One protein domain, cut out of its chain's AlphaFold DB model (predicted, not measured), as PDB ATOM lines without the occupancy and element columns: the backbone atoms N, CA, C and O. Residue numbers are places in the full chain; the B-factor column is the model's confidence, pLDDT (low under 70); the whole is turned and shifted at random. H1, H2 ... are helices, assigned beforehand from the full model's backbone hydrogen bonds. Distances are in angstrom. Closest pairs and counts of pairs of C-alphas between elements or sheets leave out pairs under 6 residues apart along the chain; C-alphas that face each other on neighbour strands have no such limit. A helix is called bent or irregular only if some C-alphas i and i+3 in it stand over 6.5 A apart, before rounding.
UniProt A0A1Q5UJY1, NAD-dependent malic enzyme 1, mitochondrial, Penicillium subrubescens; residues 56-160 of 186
ATOM      1  N   PRO A  56     -17.321  36.224  43.426       41.12
ATOM      2  CA  PRO A  56     -16.516  35.153  42.819       41.12
ATOM      3  C   PRO A  56     -17.243  33.815  42.597       41.12
ATOM      4  O   PRO A  56     -16.843  33.083  41.700       41.12
ATOM      5  N   MET A  57     -18.312  33.453  43.325       34.94
ATOM      6  CA  MET A  57     -18.819  32.065  43.236       34.94
ATOM      7  C   MET A  57     -19.531  31.740  41.908       34.94
ATOM      8  O   MET A  57     -19.297  30.684  41.322       34.94
ATOM      9  N   ALA A  58     -20.346  32.666  41.386       35.31
ATOM     10  CA  ALA A  58     -20.940  32.533  40.049       35.31
ATOM     11  C   ALA A  58     -19.882  32.693  38.946       35.31
ATOM     12  O   ALA A  58     -19.934  32.008  37.925       35.31
ATOM     13  N   ALA A  59     -18.889  33.557  39.187       36.72
ATOM     14  CA  ALA A  59     -17.773  33.746  38.280       36.72
ATOM     15  C   ALA A  59     -16.925  32.476  38.178       36.72
ATOM     16  O   ALA A  59     -16.550  32.148  37.071       36.72
ATOM     17  N   LEU A  60     -16.694  31.719  39.258       41.22
ATOM     18  CA  LEU A  60     -15.830  30.531  39.246       41.22
ATOM     19  C   LEU A  60     -16.424  29.359  38.450       41.22
ATOM     20  O   LEU A  60     -15.704  28.708  37.699       41.22
ATOM     21  N   SER A  61     -17.738  29.121  38.552       38.66
ATOM     22  CA  SER A  61     -18.406  28.122  37.701       38.66
ATOM     23  C   SER A  61     -18.341  28.521  36.223       38.66
ATOM     24  O   SER A  61     -18.098  27.673  35.374       38.66
ATOM     25  N   LEU A  62     -18.482  29.817  35.919       39.31
ATOM     26  CA  LEU A  62     -18.305  30.355  34.566       39.31
ATOM     27  C   LEU A  62     -16.830  30.403  34.130       39.31
ATOM     28  O   LEU A  62     -16.547  30.293  32.943       39.31
ATOM     29  N   LEU A  63     -15.883  30.537  35.059       41.38
ATOM     30  CA  LEU A  63     -14.434  30.580  34.830       41.38
ATOM     31  C   LEU A  63     -13.835  29.198  34.613       41.38
ATOM     32  O   LEU A  63     -12.734  29.112  34.095       41.38
ATOM     33  N   LEU A  64     -14.529  28.121  34.973       41.34
ATOM     34  CA  LEU A  64     -14.176  26.785  34.496       41.34
ATOM     35  C   LEU A  64     -14.749  26.511  33.095       41.34
ATOM     36  O   LEU A  64     -14.208  25.671  32.381       41.34
ATOM     37  N   ASP A  65     -15.781  27.248  32.675       42.44
ATOM     38  CA  ASP A  65     -16.399  27.114  31.350       42.44
ATOM     39  C   ASP A  65     -15.751  28.011  30.283       42.44
ATOM     40  O   ASP A  65     -15.554  27.584  29.144       42.44
ATOM     41  N   HIS A  66     -15.394  29.252  30.619       40.44
ATOM     42  CA  HIS A  66     -14.930  30.241  29.644       40.44
ATOM     43  C   HIS A  66     -13.509  30.029  29.092       40.44
ATOM     44  O   HIS A  66     -13.357  30.139  27.872       40.44
ATOM     45  N   PRO A  67     -12.470  29.712  29.892       38.84
ATOM     46  CA  PRO A  67     -11.114  29.577  29.372       38.84
ATOM     47  C   PRO A  67     -10.896  28.295  28.567       38.84
ATOM     48  O   PRO A  67      -9.926  28.228  27.824       38.84
ATOM     49  N   PHE A  68     -11.794  27.309  28.664       46.53
ATOM     50  CA  PHE A  68     -11.690  26.034  27.944       46.53
ATOM     51  C   PHE A  68     -12.674  25.904  26.771       46.53
ATOM     52  O   PHE A  68     -12.620  24.917  26.035       46.53
ATOM     53  N   ARG A  69     -13.537  26.908  26.537       41.75
ATOM     54  CA  ARG A  69     -14.630  26.868  25.543       41.75
ATOM     55  C   ARG A  69     -14.171  26.714  24.087       41.75
ATOM     56  O   ARG A  69     -14.971  26.313  23.249       41.75
ATOM     57  N   ARG A  70     -12.915  27.059  23.775       40.06
ATOM     58  CA  ARG A  70     -12.357  27.040  22.406       40.06
ATOM     59  C   ARG A  70     -11.239  26.020  22.175       40.06
ATOM     60  O   ARG A  70     -10.790  25.891  21.042       40.06
ATOM     61  N   SER A  71     -10.793  25.274  23.190       33.41
ATOM     62  CA  SER A  71      -9.765  24.249  22.966       33.41
ATOM     63  C   SER A  71     -10.407  22.972  22.388       33.41
ATOM     64  O   SER A  71     -11.355  22.461  22.989       33.41
ATOM     65  N   PRO A  72      -9.919  22.407  21.266       29.23
ATOM     66  CA  PRO A  72     -10.487  21.202  20.643       29.23
ATOM     67  C   PRO A  72     -10.245  19.905  21.446       29.23
ATOM     68  O   PRO A  72     -10.382  18.804  20.922       29.23
ATOM     69  N   SER A  73      -9.882  19.997  22.729       32.91
ATOM     70  CA  SER A  73      -9.614  18.855  23.606       32.91
ATOM     71  C   SER A  73     -10.618  18.821  24.770       32.91
ATOM     72  O   SER A  73     -10.553  19.676  25.653       32.91
ATOM     73  N   PRO A  74     -11.536  17.836  24.829       40.72
ATOM     74  CA  PRO A  74     -12.567  17.728  25.861       40.72
ATOM     75  C   PRO A  74     -11.965  17.161  27.154       40.72
ATOM     76  O   PRO A  74     -12.155  15.993  27.489       40.72
ATOM     77  N   ILE A  75     -11.175  17.962  27.861       45.50
ATOM     78  CA  ILE A  75     -10.425  17.491  29.032       45.50
ATOM     79  C   ILE A  75     -11.296  17.566  30.283       45.50
ATOM     80  O   ILE A  75     -11.494  16.562  30.965       45.50
ATOM     81  N   LEU A  76     -11.905  18.723  30.537       45.94
ATOM     82  CA  LEU A  76     -13.056  18.816  31.420       45.94
ATOM     83  C   LEU A  76     -14.296  18.666  30.552       45.94
ATOM     84  O   LEU A  76     -14.878  19.644  30.093       45.94
ATOM     85  N   SER A  77     -14.704  17.426  30.275       42.19
ATOM     86  CA  SER A  77     -16.052  17.232  29.743       42.19
ATOM     87  C   SER A  77     -17.028  17.933  30.698       42.19
ATOM     88  O   SER A  77     -16.938  17.725  31.911       42.19
ATOM     89  N   ALA A  78     -17.951  18.745  30.174       44.12
ATOM     90  CA  ALA A  78     -18.968  19.465  30.953       44.12
ATOM     91  C   ALA A  78     -19.724  18.562  31.958       44.12
ATOM     92  O   ALA A  78     -20.319  19.023  32.926       44.12
ATOM     93  N   ARG A  79     -19.655  17.238  31.776       38.38
ATOM     94  CA  ARG A  79     -20.200  16.220  32.673       38.38
ATOM     95  C   ARG A  79     -19.448  16.068  34.007       38.38
ATOM     96  O   ARG A  79     -20.095  15.756  35.002       38.38
ATOM     97  N   LEU A  80     -18.135  16.308  34.069       48.22
ATOM     98  CA  LEU A  80     -17.347  16.145  35.305       48.22
ATOM     99  C   LEU A  80     -17.722  17.182  36.371       48.22
ATOM    100  O   LEU A  80     -17.848  16.833  37.544       48.22
ATOM    101  N   GLN A  81     -17.997  18.419  35.952       50.84
ATOM    102  CA  GLN A  81     -18.377  19.530  36.833       50.84
ATOM    103  C   GLN A  81     -19.711  19.296  37.575       50.84
ATOM    104  O   GLN A  81     -19.960  19.883  38.627       50.84
ATOM    105  N   HIS A  82     -20.569  18.410  37.060       58.53
ATOM    106  CA  HIS A  82     -21.902  18.161  37.612       58.53
ATOM    107  C   HIS A  82     -21.946  17.019  38.634       58.53
ATOM    108  O   HIS A  82     -22.996  16.779  39.232       58.53
ATOM    109  N   THR A  83     -20.824  16.338  38.883       64.94
ATOM    110  CA  THR A  83     -20.767  15.292  39.910       64.94
ATOM    111  C   THR A  83     -20.701  15.914  41.315       64.94
ATOM    112  O   THR A  83     -19.985  16.901  41.512       64.94
ATOM    113  N   PRO A  84     -21.406  15.360  42.324       73.56
ATOM    114  CA  PRO A  84     -21.334  15.863  43.701       73.56
ATOM    115  C   PRO A  84     -19.896  15.946  44.230       73.56
ATOM    116  O   PRO A  84     -19.522  16.918  44.883       73.56
ATOM    117  N   ARG A  85     -19.061  14.965  43.866       76.94
ATOM    118  CA  ARG A  85     -17.663  14.878  44.296       76.94
ATOM    119  C   ARG A  85     -16.762  15.929  43.649       76.94
ATOM    120  O   ARG A  85     -15.870  16.461  44.313       76.94
ATOM    121  N   ALA A  86     -17.000  16.280  42.383       73.38
ATOM    122  CA  ALA A  86     -16.294  17.394  41.755       73.38
ATOM    123  C   ALA A  86     -16.661  18.724  42.421       73.38
ATOM    124  O   ALA A  86     -15.764  19.504  42.728       73.38
ATOM    125  N   LYS A  87     -17.944  18.957  42.730       73.81
ATOM    126  CA  LYS A  87     -18.383  20.167  43.449       73.81
ATOM    127  C   LYS A  87     -17.724  20.284  44.821       73.81
ATOM    128  O   LYS A  87     -17.185  21.331  45.158       73.81
ATOM    129  N   GLU A  88     -17.695  19.190  45.578       81.12
ATOM    130  CA  GLU A  88     -16.998  19.129  46.865       81.12
ATOM    131  C   GLU A  88     -15.498  19.435  46.720       81.12
ATOM    132  O   GLU A  88     -14.937  20.203  47.502       81.12
ATOM    133  N   THR A  89     -14.853  18.873  45.691       81.88
ATOM    134  CA  THR A  89     -13.437  19.125  45.388       81.88
ATOM    135  C   THR A  89     -13.187  20.599  45.082       81.88
ATOM    136  O   THR A  89     -12.226  21.163  45.596       81.88
ATOM    137  N   ILE A  90     -14.059  21.235  44.296       79.19
ATOM    138  CA  ILE A  90     -13.962  22.661  43.963       79.19
ATOM    139  C   ILE A  90     -14.066  23.511  45.230       79.19
ATOM    140  O   ILE A  90     -13.190  24.338  45.471       79.19
ATOM    141  N   CYS A  91     -15.077  23.276  46.074       81.19
ATOM    142  CA  CYS A  91     -15.242  24.016  47.328       81.19
ATOM    143  C   CYS A  91     -14.016  23.867  48.240       81.19
ATOM    144  O   CYS A  91     -13.521  24.852  48.785       81.19
ATOM    145  N   LYS A  92     -13.484  22.644  48.367       86.00
ATOM    146  CA  LYS A  92     -12.275  22.365  49.155       86.00
ATOM    147  C   LYS A  92     -11.034  23.043  48.579       86.00
ATOM    148  O   LYS A  92     -10.241  23.584  49.342       86.00
ATOM    149  N   ALA A  93     -10.854  23.002  47.261       86.25
ATOM    150  CA  ALA A  93      -9.711  23.613  46.593       86.25
ATOM    151  C   ALA A  93      -9.742  25.139  46.723       86.25
ATOM    152  O   ALA A  93      -8.726  25.733  47.059       86.25
ATOM    153  N   LEU A  94     -10.911  25.757  46.536       83.69
ATOM    154  CA  LEU A  94     -11.083  27.201  46.665       83.69
ATOM    155  C   LEU A  94     -10.839  27.679  48.098       83.69
ATOM    156  O   LEU A  94     -10.109  28.641  48.306       83.69
ATOM    157  N   SER A  95     -11.392  26.971  49.087       86.00
ATOM    158  CA  SER A  95     -11.186  27.296  50.503       86.00
ATOM    159  C   SER A  95      -9.720  27.192  50.931       86.00
ATOM    160  O   SER A  95      -9.326  27.866  51.873       86.00
ATOM    161  N   ARG A  96      -8.928  26.338  50.274       88.50
ATOM    162  CA  ARG A  96      -7.495  26.151  50.548       88.50
ATOM    163  C   ARG A  96      -6.587  27.055  49.714       88.50
ATOM    164  O   ARG A  96      -5.385  27.023  49.921       88.50
ATOM    165  N   ALA A  97      -7.145  27.797  48.760       88.12
ATOM    166  CA  ALA A  97      -6.399  28.724  47.911       88.12
ATOM    167  C   ALA A  97      -6.317  30.143  48.504       88.12
ATOM    168  O   ALA A  97      -5.731  31.021  47.877       88.12
ATOM    169  N   LEU A  98      -6.936  30.365  49.669       87.75
ATOM    170  CA  LEU A  98      -6.832  31.606  50.427       87.75
ATOM    171  C   LEU A  98      -5.459  31.702  51.093       87.75
ATOM    172  O   LEU A  98      -5.057  30.779  51.803       87.75
ATOM    173  N   ASP A  99      -4.789  32.831  50.896       88.94
ATOM    174  CA  ASP A  99      -3.512  33.121  51.551       88.94
ATOM    175  C   ASP A  99      -3.739  33.710  52.954       88.94
ATOM    176  O   ASP A  99      -4.808  34.246  53.261       88.94
ATOM    177  N   GLU A 100      -2.719  33.656  53.814       89.06
ATOM    178  CA  GLU A 100      -2.798  34.185  55.185       89.06
ATOM    179  C   GLU A 100      -3.149  35.679  55.212       89.06
ATOM    180  O   GLU A 100      -3.972  36.103  56.024       89.06
ATOM    181  N   ASP A 101      -2.615  36.458  54.268       88.56
ATOM    182  CA  ASP A 101      -2.919  37.885  54.124       88.56
ATOM    183  C   ASP A 101      -4.384  38.134  53.736       88.56
ATOM    184  O   ASP A 101      -5.019  39.079  54.208       88.56
ATOM    185  N   GLU A 102      -4.953  37.283  52.877       87.56
ATOM    186  CA  GLU A 102      -6.357  37.378  52.471       87.56
ATOM    187  C   GLU A 102      -7.275  37.060  53.657       87.56
ATOM    188  O   GLU A 102      -8.247  37.779  53.903       87.56
ATOM    189  N   ILE A 103      -6.916  36.044  54.445       85.88
ATOM    190  CA  ILE A 103      -7.619  35.667  55.675       85.88
ATOM    191  C   ILE A 103      -7.522  36.787  56.719       85.88
ATOM    192  O   ILE A 103      -8.534  37.154  57.315       85.88
ATOM    193  N   ALA A 104      -6.340  37.379  56.905       85.94
ATOM    194  CA  ALA A 104      -6.122  38.490  57.831       85.94
ATOM    195  C   ALA A 104      -6.936  39.736  57.446       85.94
ATOM    196  O   ALA A 104      -7.428  40.459  58.313       85.94
ATOM    197  N   ARG A 105      -7.148  39.959  56.142       84.19
ATOM    198  CA  ARG A 105      -8.030  41.009  55.603       84.19
ATOM    199  C   ARG A 105      -9.523  40.668  55.705       84.19
ATOM    200  O   ARG A 105     -10.353  41.481  55.299       84.19
ATOM    201  N   GLY A 106      -9.879  39.492  56.223       81.94
ATOM    202  CA  GLY A 106     -11.261  39.024  56.333       81.94
ATOM    203  C   GLY A 106     -11.890  38.649  54.989       81.94
ATOM    204  O   GLY A 106     -13.117  38.658  54.862       81.94
ATOM    205  N   LEU A 107     -11.080  38.350  53.967       80.69
ATOM    206  CA  LEU A 107     -11.581  37.890  52.678       80.69
ATOM    207  C   LEU A 107     -12.041  36.435  52.785       80.69
ATOM    208  O   LEU A 107     -11.351  35.564  53.304       80.69
ATOM    209  N   ILE A 108     -13.234  36.173  52.253       82.38
ATOM    210  CA  ILE A 108     -13.837  34.830  52.215       82.38
ATOM    211  C   ILE A 108     -13.510  34.120  50.887       82.38
ATOM    212  O   ILE A 108     -13.736  32.923  50.728       82.38
ATOM    213  N   TYR A 109     -12.959  34.858  49.923       81.50
ATOM    214  CA  TYR A 109     -12.542  34.356  48.621       81.50
ATOM    215  C   TYR A 109     -11.179  34.934  48.239       81.50
ATOM    216  O   TYR A 109     -10.899  36.068  48.634       81.50
ATOM    217  N   PRO A 110     -10.379  34.199  47.444       83.19
ATOM    218  CA  PRO A 110      -9.124  34.722  46.923       83.19
ATOM    219  C   PRO A 110      -9.323  36.018  46.139       83.19
ATOM    220  O   PRO A 110     -10.379  36.236  45.530       83.19
ATOM    221  N   ASP A 111      -8.293  36.859  46.131       83.50
ATOM    222  CA  ASP A 111      -8.293  38.112  45.388       83.50
ATOM    223  C   ASP A 111      -8.554  37.857  43.893       83.50
ATOM    224  O   ASP A 111      -8.045  36.905  43.289       83.50
ATOM    225  N   ILE A 112      -9.354  38.725  43.268       79.88
ATOM    226  CA  ILE A 112      -9.719  38.591  41.854       79.88
ATOM    227  C   ILE A 112      -8.493  38.645  40.938       79.88
ATOM    228  O   ILE A 112      -8.488  38.016  39.882       79.88
ATOM    229  N   SER A 113      -7.433  39.330  41.364       80.62
ATOM    230  CA  SER A 113      -6.152  39.387  40.658       80.62
ATOM    231  C   SER A 113      -5.538  37.994  40.464       80.62
ATOM    232  O   SER A 113      -4.914  37.725  39.440       80.62
ATOM    233  N   ARG A 114      -5.784  37.071  41.405       84.06
ATOM    234  CA  ARG A 114      -5.250  35.700  41.418       84.06
ATOM    235  C   ARG A 114      -6.167  34.680  40.750       84.06
ATOM    236  O   ARG A 114      -5.867  33.487  40.728       84.06
ATOM    237  N   ILE A 115      -7.285  35.109  40.162       83.31
ATOM    238  CA  ILE A 115      -8.317  34.192  39.662       83.31
ATOM    239  C   ILE A 115      -7.785  33.180  38.636       83.31
ATOM    240  O   ILE A 115      -8.244  32.038  38.603       83.31
ATOM    241  N   ARG A 116      -6.790  33.563  37.823       81.06
ATOM    242  CA  ARG A 116      -6.153  32.663  36.848       81.06
ATOM    243  C   ARG A 116      -5.363  31.553  37.539       81.06
ATOM    244  O   ARG A 116      -5.537  30.388  37.198       81.06
ATOM    245  N   GLU A 117      -4.546  31.899  38.526       83.50
ATOM    246  CA  GLU A 117      -3.741  30.948  39.300       83.50
ATOM    247  C   GLU A 117      -4.627  29.998  40.108       83.50
ATOM    248  O   GLU A 117      -4.475  28.778  40.036       83.50
ATOM    249  N   VAL A 118      -5.634  30.551  40.787       86.12
ATOM    250  CA  VAL A 118      -6.623  29.778  41.549       86.12
ATOM    251  C   VAL A 118      -7.373  28.810  40.632       86.12
ATOM    252  O   VAL A 118      -7.598  27.655  40.997       86.12
ATOM    253  N   SER A 119      -7.702  29.231  39.406       82.69
ATOM    254  CA  SER A 119      -8.353  28.365  38.416       82.69
ATOM    255  C   SER A 119      -7.490  27.162  38.032       82.69
ATOM    256  O   SER A 119      -8.026  26.064  37.883       82.69
ATOM    257  N   VAL A 120      -6.165  27.325  37.932       84.62
ATOM    258  CA  VAL A 120      -5.236  26.210  37.670       84.62
ATOM    259  C   VAL A 120      -5.255  25.210  38.826       84.62
ATOM    260  O   VAL A 120      -5.409  24.010  38.594       84.62
ATOM    261  N   ILE A 121      -5.175  25.694  40.069       86.69
ATOM    262  CA  ILE A 121      -5.208  24.854  41.277       86.69
ATOM    263  C   ILE A 121      -6.520  24.062  41.346       86.69
ATOM    264  O   ILE A 121      -6.519  22.851  41.588       86.69
ATOM    265  N   VAL A 122      -7.654  24.727  41.118       84.69
ATOM    266  CA  VAL A 122      -8.977  24.086  41.116       84.69
ATOM    267  C   VAL A 122      -9.072  23.049  39.995       84.69
ATOM    268  O   VAL A 122      -9.461  21.910  40.258       84.69
ATOM    269  N   ALA A 123      -8.664  23.394  38.770       84.31
ATOM    270  CA  ALA A 123      -8.695  22.485  37.626       84.31
ATOM    271  C   ALA A 123      -7.832  21.235  37.858       84.31
ATOM    272  O   ALA A 123      -8.306  20.120  37.635       84.31
ATOM    273  N   ARG A 124      -6.612  21.401  38.384       86.75
ATOM    274  CA  ARG A 124      -5.716  20.297  38.758       86.75
ATOM    275  C   ARG A 124      -6.398  19.345  39.738       86.75
ATOM    276  O   ARG A 124      -6.452  18.143  39.492       86.75
ATOM    277  N   ASN A 125      -6.974  19.877  40.818       87.50
ATOM    278  CA  ASN A 125      -7.661  19.064  41.826       87.50
ATOM    279  C   ASN A 125      -8.865  18.308  41.238       87.50
ATOM    280  O   ASN A 125      -9.043  17.125  41.518       87.50
ATOM    281  N   VAL A 126      -9.670  18.956  40.390       83.69
ATOM    282  CA  VAL A 126     -10.816  18.312  39.724       83.69
ATOM    283  C   VAL A 126     -10.360  17.197  38.784       83.69
ATOM    284  O   VAL A 126     -10.964  16.125  38.788       83.69
ATOM    285  N   ILE A 127      -9.286  17.409  38.019       84.06
ATOM    286  CA  ILE A 127      -8.706  16.385  37.141       84.06
ATOM    287  C   ILE A 127      -8.234  15.185  37.964       84.06
ATOM    288  O   ILE A 127      -8.581  14.053  37.629       84.06
ATOM    289  N   ARG A 128      -7.521  15.404  39.074       87.12
ATOM    290  CA  ARG A 128      -7.078  14.318  39.964       87.12
ATOM    291  C   ARG A 128      -8.248  13.549  40.572       87.12
ATOM    292  O   ARG A 128      -8.220  12.319  40.600       87.12
ATOM    293  N   THR A 129      -9.304  14.242  40.997       85.81
ATOM    294  CA  THR A 129     -10.533  13.586  41.468       85.81
ATOM    295  C   THR A 129     -11.178  12.756  40.357       85.81
ATOM    296  O   THR A 129     -11.532  11.602  40.587       85.81
ATOM    297  N   ALA A 130     -11.268  13.289  39.135       83.44
ATOM    298  CA  ALA A 130     -11.831  12.574  37.992       83.44
ATOM    299  C   ALA A 130     -11.021  11.321  37.612       83.44
ATOM    300  O   ALA A 130     -11.610  10.280  37.324       83.44
ATOM    301  N   GLN A 131      -9.688  11.408  37.656       85.44
ATOM    302  CA  GLN A 131      -8.778  10.280  37.430       85.44
ATOM    303  C   GLN A 131      -8.950   9.199  38.504       85.44
ATOM    304  O   GLN A 131      -9.047   8.014  38.186       85.44
ATOM    305  N   LYS A 132      -9.060   9.603  39.775       86.88
ATOM    306  CA  LYS A 132      -9.308   8.690  40.900       86.88
ATOM    307  C   LYS A 132     -10.638   7.947  40.760       86.88
ATOM    308  O   LYS A 132     -10.706   6.751  41.034       86.88
ATOM    309  N   ASP A 133     -11.670   8.648  40.306       84.75
ATOM    310  CA  ASP A 133     -13.002   8.088  40.066       84.75
ATOM    311  C   ASP A 133     -13.107   7.349  38.712       84.75
ATOM    312  O   ASP A 133     -14.149   6.769  38.412       84.75
ATOM    313  N   LYS A 134     -12.036   7.339  37.899       83.25
ATOM    314  CA  LYS A 134     -11.964   6.719  36.561       83.25
ATOM    315  C   LYS A 134     -13.032   7.223  35.583       83.25
ATOM    316  O   LYS A 134     -13.485   6.490  34.705       83.25
ATOM    317  N   VAL A 135     -13.437   8.481  35.735       80.25
ATOM    318  CA  VAL A 135     -14.431   9.157  34.881       80.25
ATOM    319  C   VAL A 135     -13.785  10.095  33.858       80.25
ATOM    320  O   VAL A 135     -14.477  10.731  33.060       80.25
ATOM    321  N   ASP A 136     -12.458  10.203  33.877       76.38
ATOM    322  CA  ASP A 136     -11.679  10.980  32.925       76.38
ATOM    323  C   ASP A 136     -11.563  10.269  31.562       76.38
ATOM    324  O   ASP A 136     -11.535   9.042  31.467       76.38
ATOM    325  N   ARG A 137     -11.499  11.059  30.484       74.75
ATOM    326  CA  ARG A 137     -11.424  10.549  29.101       74.75
ATOM    327  C   ARG A 137     -10.018  10.565  28.512       74.75
ATOM    328  O   ARG A 137      -9.771   9.880  27.526       74.75
ATOM    329  N   ASN A 138      -9.121  11.376  29.065       74.56
ATOM    330  CA  ASN A 138      -7.783  11.557  28.523       74.56
ATOM    331  C   ASN A 138      -6.772  10.768  29.356       74.56
ATOM    332  O   ASN A 138      -6.407  11.173  30.455       74.56
ATOM    333  N   ILE A 139      -6.303   9.657  28.796       78.25
ATOM    334  CA  ILE A 139      -5.320   8.790  29.446       78.25
ATOM    335  C   ILE A 139      -3.919   9.413  29.503       78.25
ATOM    336  O   ILE A 139      -3.178   9.123  30.433       78.25
ATOM    337  N   ALA A 140      -3.570  10.309  28.572       81.62
ATOM    338  CA  ALA A 140      -2.215  10.850  28.443       81.62
ATOM    339  C   ALA A 140      -1.798  11.745  29.622       81.62
ATOM    340  O   ALA A 140      -0.615  11.962  29.843       81.62
ATOM    341  N   ILE A 141      -2.768  12.264  30.380       82.81
ATOM    342  CA  ILE A 141      -2.529  13.153  31.526       82.81
ATOM    343  C   ILE A 141      -2.545  12.427  32.878       82.81
ATOM    344  O   ILE A 141      -2.414  13.069  33.919       82.81
ATOM    345  N   ARG A 142      -2.768  11.105  32.894       83.38
ATOM    346  CA  ARG A 142      -2.850  10.321  34.139       83.38
ATOM    347  C   ARG A 142      -1.500  10.216  34.835       83.38
ATOM    348  O   ARG A 142      -1.434  10.427  36.042       83.38
ATOM    349  N   ASP A 143      -0.451   9.996  34.052       88.19
ATOM    350  CA  ASP A 143       0.904   9.738  34.551       88.19
ATOM    351  C   ASP A 143       1.752  11.013  34.697       88.19
ATOM    352  O   ASP A 143       2.901  10.956  35.127       88.19
ATOM    353  N   MET A 144       1.197  12.180  34.353       89.62
ATOM    354  CA  MET A 144       1.883  13.462  34.517       89.62
ATOM    355  C   MET A 144       2.072  13.795  35.997       89.62
ATOM    356  O   MET A 144       1.178  13.538  36.811       89.62
ATOM    357  N   SER A 145       3.191  14.439  36.339       93.62
ATOM    358  CA  SER A 145       3.358  15.051  37.658       93.62
ATOM    359  C   SER A 145       2.378  16.216  37.839       93.62
ATOM    360  O   SER A 145       1.811  16.727  36.872       93.62
ATOM    361  N   ASP A 146       2.154  16.660  39.077       90.50
ATOM    362  CA  ASP A 146       1.284  17.817  39.323       90.50
ATOM    363  C   ASP A 146       1.824  19.095  38.660       90.50
ATOM    364  O   ASP A 146       1.037  19.866  38.117       90.50
ATOM    365  N   ALA A 147       3.147  19.283  38.616       92.19
ATOM    366  CA  ALA A 147       3.776  20.433  37.964       92.19
ATOM    367  C   ALA A 147       3.602  20.404  36.433       92.19
ATOM    368  O   ALA A 147       3.280  21.424  35.812       92.19
ATOM    369  N   ASP A 148       3.752  19.227  35.825       91.38
ATOM    370  CA  ASP A 148       3.532  19.051  34.386       91.38
ATOM    371  C   ASP A 148       2.058  19.245  34.040       91.38
ATOM    372  O   ASP A 148       1.725  19.903  33.053       91.38
ATOM    373  N   LEU A 149       1.165  18.734  34.890       87.00
ATOM    374  CA  LEU A 149      -0.271  18.896  34.733       87.00
ATOM    375  C   LEU A 149      -0.675  20.372  34.822       87.00
ATOM    376  O   LEU A 149      -1.477  20.831  34.013       87.00
ATOM    377  N   GLU A 150      -0.105  21.145  35.746       88.19
ATOM    378  CA  GLU A 150      -0.343  22.590  35.824       88.19
ATOM    379  C   GLU A 150       0.141  23.335  34.588       88.19
ATOM    380  O   GLU A 150      -0.587  24.172  34.053       88.19
ATOM    381  N   THR A 151       1.347  23.026  34.116       89.44
ATOM    382  CA  THR A 151       1.900  23.615  32.889       89.44
ATOM    383  C   THR A 151       0.997  23.305  31.702       89.44
ATOM    384  O   THR A 151       0.647  24.180  30.906       89.44
ATOM    385  N   TRP A 152       0.535  22.062  31.629       86.44
ATOM    386  CA  TRP A 152      -0.362  21.594  30.593       86.44
ATOM    387  C   TRP A 152      -1.749  22.258  30.656       86.44
ATOM    388  O   TRP A 152      -2.325  22.555  29.604       86.44
ATOM    389  N   ILE A 153      -2.269  22.530  31.862       83.94
ATOM    390  CA  ILE A 153      -3.512  23.284  32.087       83.94
ATOM    391  C   ILE A 153      -3.326  24.737  31.639       83.94
ATOM    392  O   ILE A 153      -4.134  25.234  30.858       83.94
ATOM    393  N   LYS A 154      -2.254  25.404  32.090       83.75
ATOM    394  CA  LYS A 154      -1.939  26.805  31.758       83.75
ATOM    395  C   LYS A 154      -1.848  27.020  30.251       83.75
ATOM    396  O   LYS A 154      -2.451  27.958  29.742       83.75
ATOM    397  N   ALA A 155      -1.194  26.107  29.534       83.69
ATOM    398  CA  ALA A 155      -1.067  26.157  28.076       83.69
ATOM    399  C   ALA A 155      -2.410  26.078  27.320       83.69
ATOM    400  O   ALA A 155      -2.469  26.374  26.130       83.69
ATOM    401  N   ARG A 156      -3.489  25.643  27.982       79.38
ATOM    402  CA  ARG A 156      -4.836  25.497  27.404       79.38
ATOM    403  C   ARG A 156      -5.833  26.523  27.928       79.38
ATOM    404  O   ARG A 156      -6.981  26.514  27.489       79.38
ATOM    405  N   MET A 157      -5.424  27.383  28.857       78.06
ATOM    406  CA  MET A 157      -6.249  28.496  29.307       78.06
ATOM    407  C   MET A 157      -6.315  29.567  28.220       78.06
ATOM    408  O   MET A 157      -5.307  29.905  27.611       78.06
ATOM    409  N   TYR A 158      -7.498  30.141  28.019       74.00
ATOM    410  CA  TYR A 158      -7.683  31.264  27.106       74.00
ATOM    411  C   TYR A 158      -6.758  32.452  27.427       74.00
ATOM    412  O   TYR A 158      -6.764  32.999  28.543       74.00
ATOM    413  N   ASP A 159      -6.020  32.893  26.410       73.44
ATOM    414  CA  ASP A 159      -5.252  34.131  26.418       73.44
ATOM    415  C   ASP A 159      -5.724  35.044  25.273       73.44
ATOM    416  O   ASP A 159      -5.490  34.717  24.103       73.44
ATOM    417  N   PRO A 160      -6.370  36.187  25.581       73.06
ATOM    418  CA  PRO A 160      -6.867  37.104  24.560       73.06
ATOM    419  C   PRO A 160      -5.764  37.675  23.657       73.06
ATOM    420  O   PRO A 160      -6.045  38.012  22.510       73.06
TER     421      PRO A 160
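Overview. This is residues 56 to 160 of the 186 residues of the protein "NAD-dependent malic enzyme 1, mitochondrial" of Penicillium subrubescens (UniProt A0A1Q5UJY1). The long helix H4 runs through the middle, with H1 and H2 packed on one side and H5 on the other, their packing mostly crossed; small H3 lies away from them. The 105 printed residues hold five named helices, H1 to H5 in order, and no named strand: all helix. The whole is compact, with a radius of gyration of the C-alphas of 13.7 A and spans of 41 by 32 by 26 A.

Arrangement. The hub H4, residues 112 to 132, is irregular, with C-alphas 113 and 116 7.7 A apart, and has a kink of 31 degrees near residue 119. H2, residues 84 to 95, touches H4 at a tilt of 37 degrees, only just steep, opposite ways; their closest C-alphas, of Ala 93 and Val 122, are 5.5 A apart. H5, residues 146 to 154, touches residues 120 to 124 of H4 alone, at a steep tilt of 58 degrees, opposite ways; the closest C-alphas, Val 120 and Glu 150, are 6.4 A apart. H1, residues 56 to 65, touches H4 at a steep tilt of 58 degrees, the same way, closest at C-alphas 64 and 119, 7.2 A. H3, residues 100 to 104, touches no helix. Every O i to N i+4 pair is within hydrogen-bond range in H2, H3 and H5, 4 of 6 in H1 and 15 of 17 in H4.

Along the chain. H4 is 29.9 A long, from C-alpha 112 at (-9.719, 38.591, 41.854) to C-alpha 132 at (-9.308, 8.690, 40.900). H2 is 16.7 A, H1 14.0 A, H5 12.2 A and H3 6.0 A.

Size, cuts and confidence. The C-alphas farthest apart, of Arg 105 and Ile 139, are 41.6 A apart. The printed part has no cut. The links H1 to H2 and H4 to H5 are long. Residues 56 to 83 have pLDDT under 70.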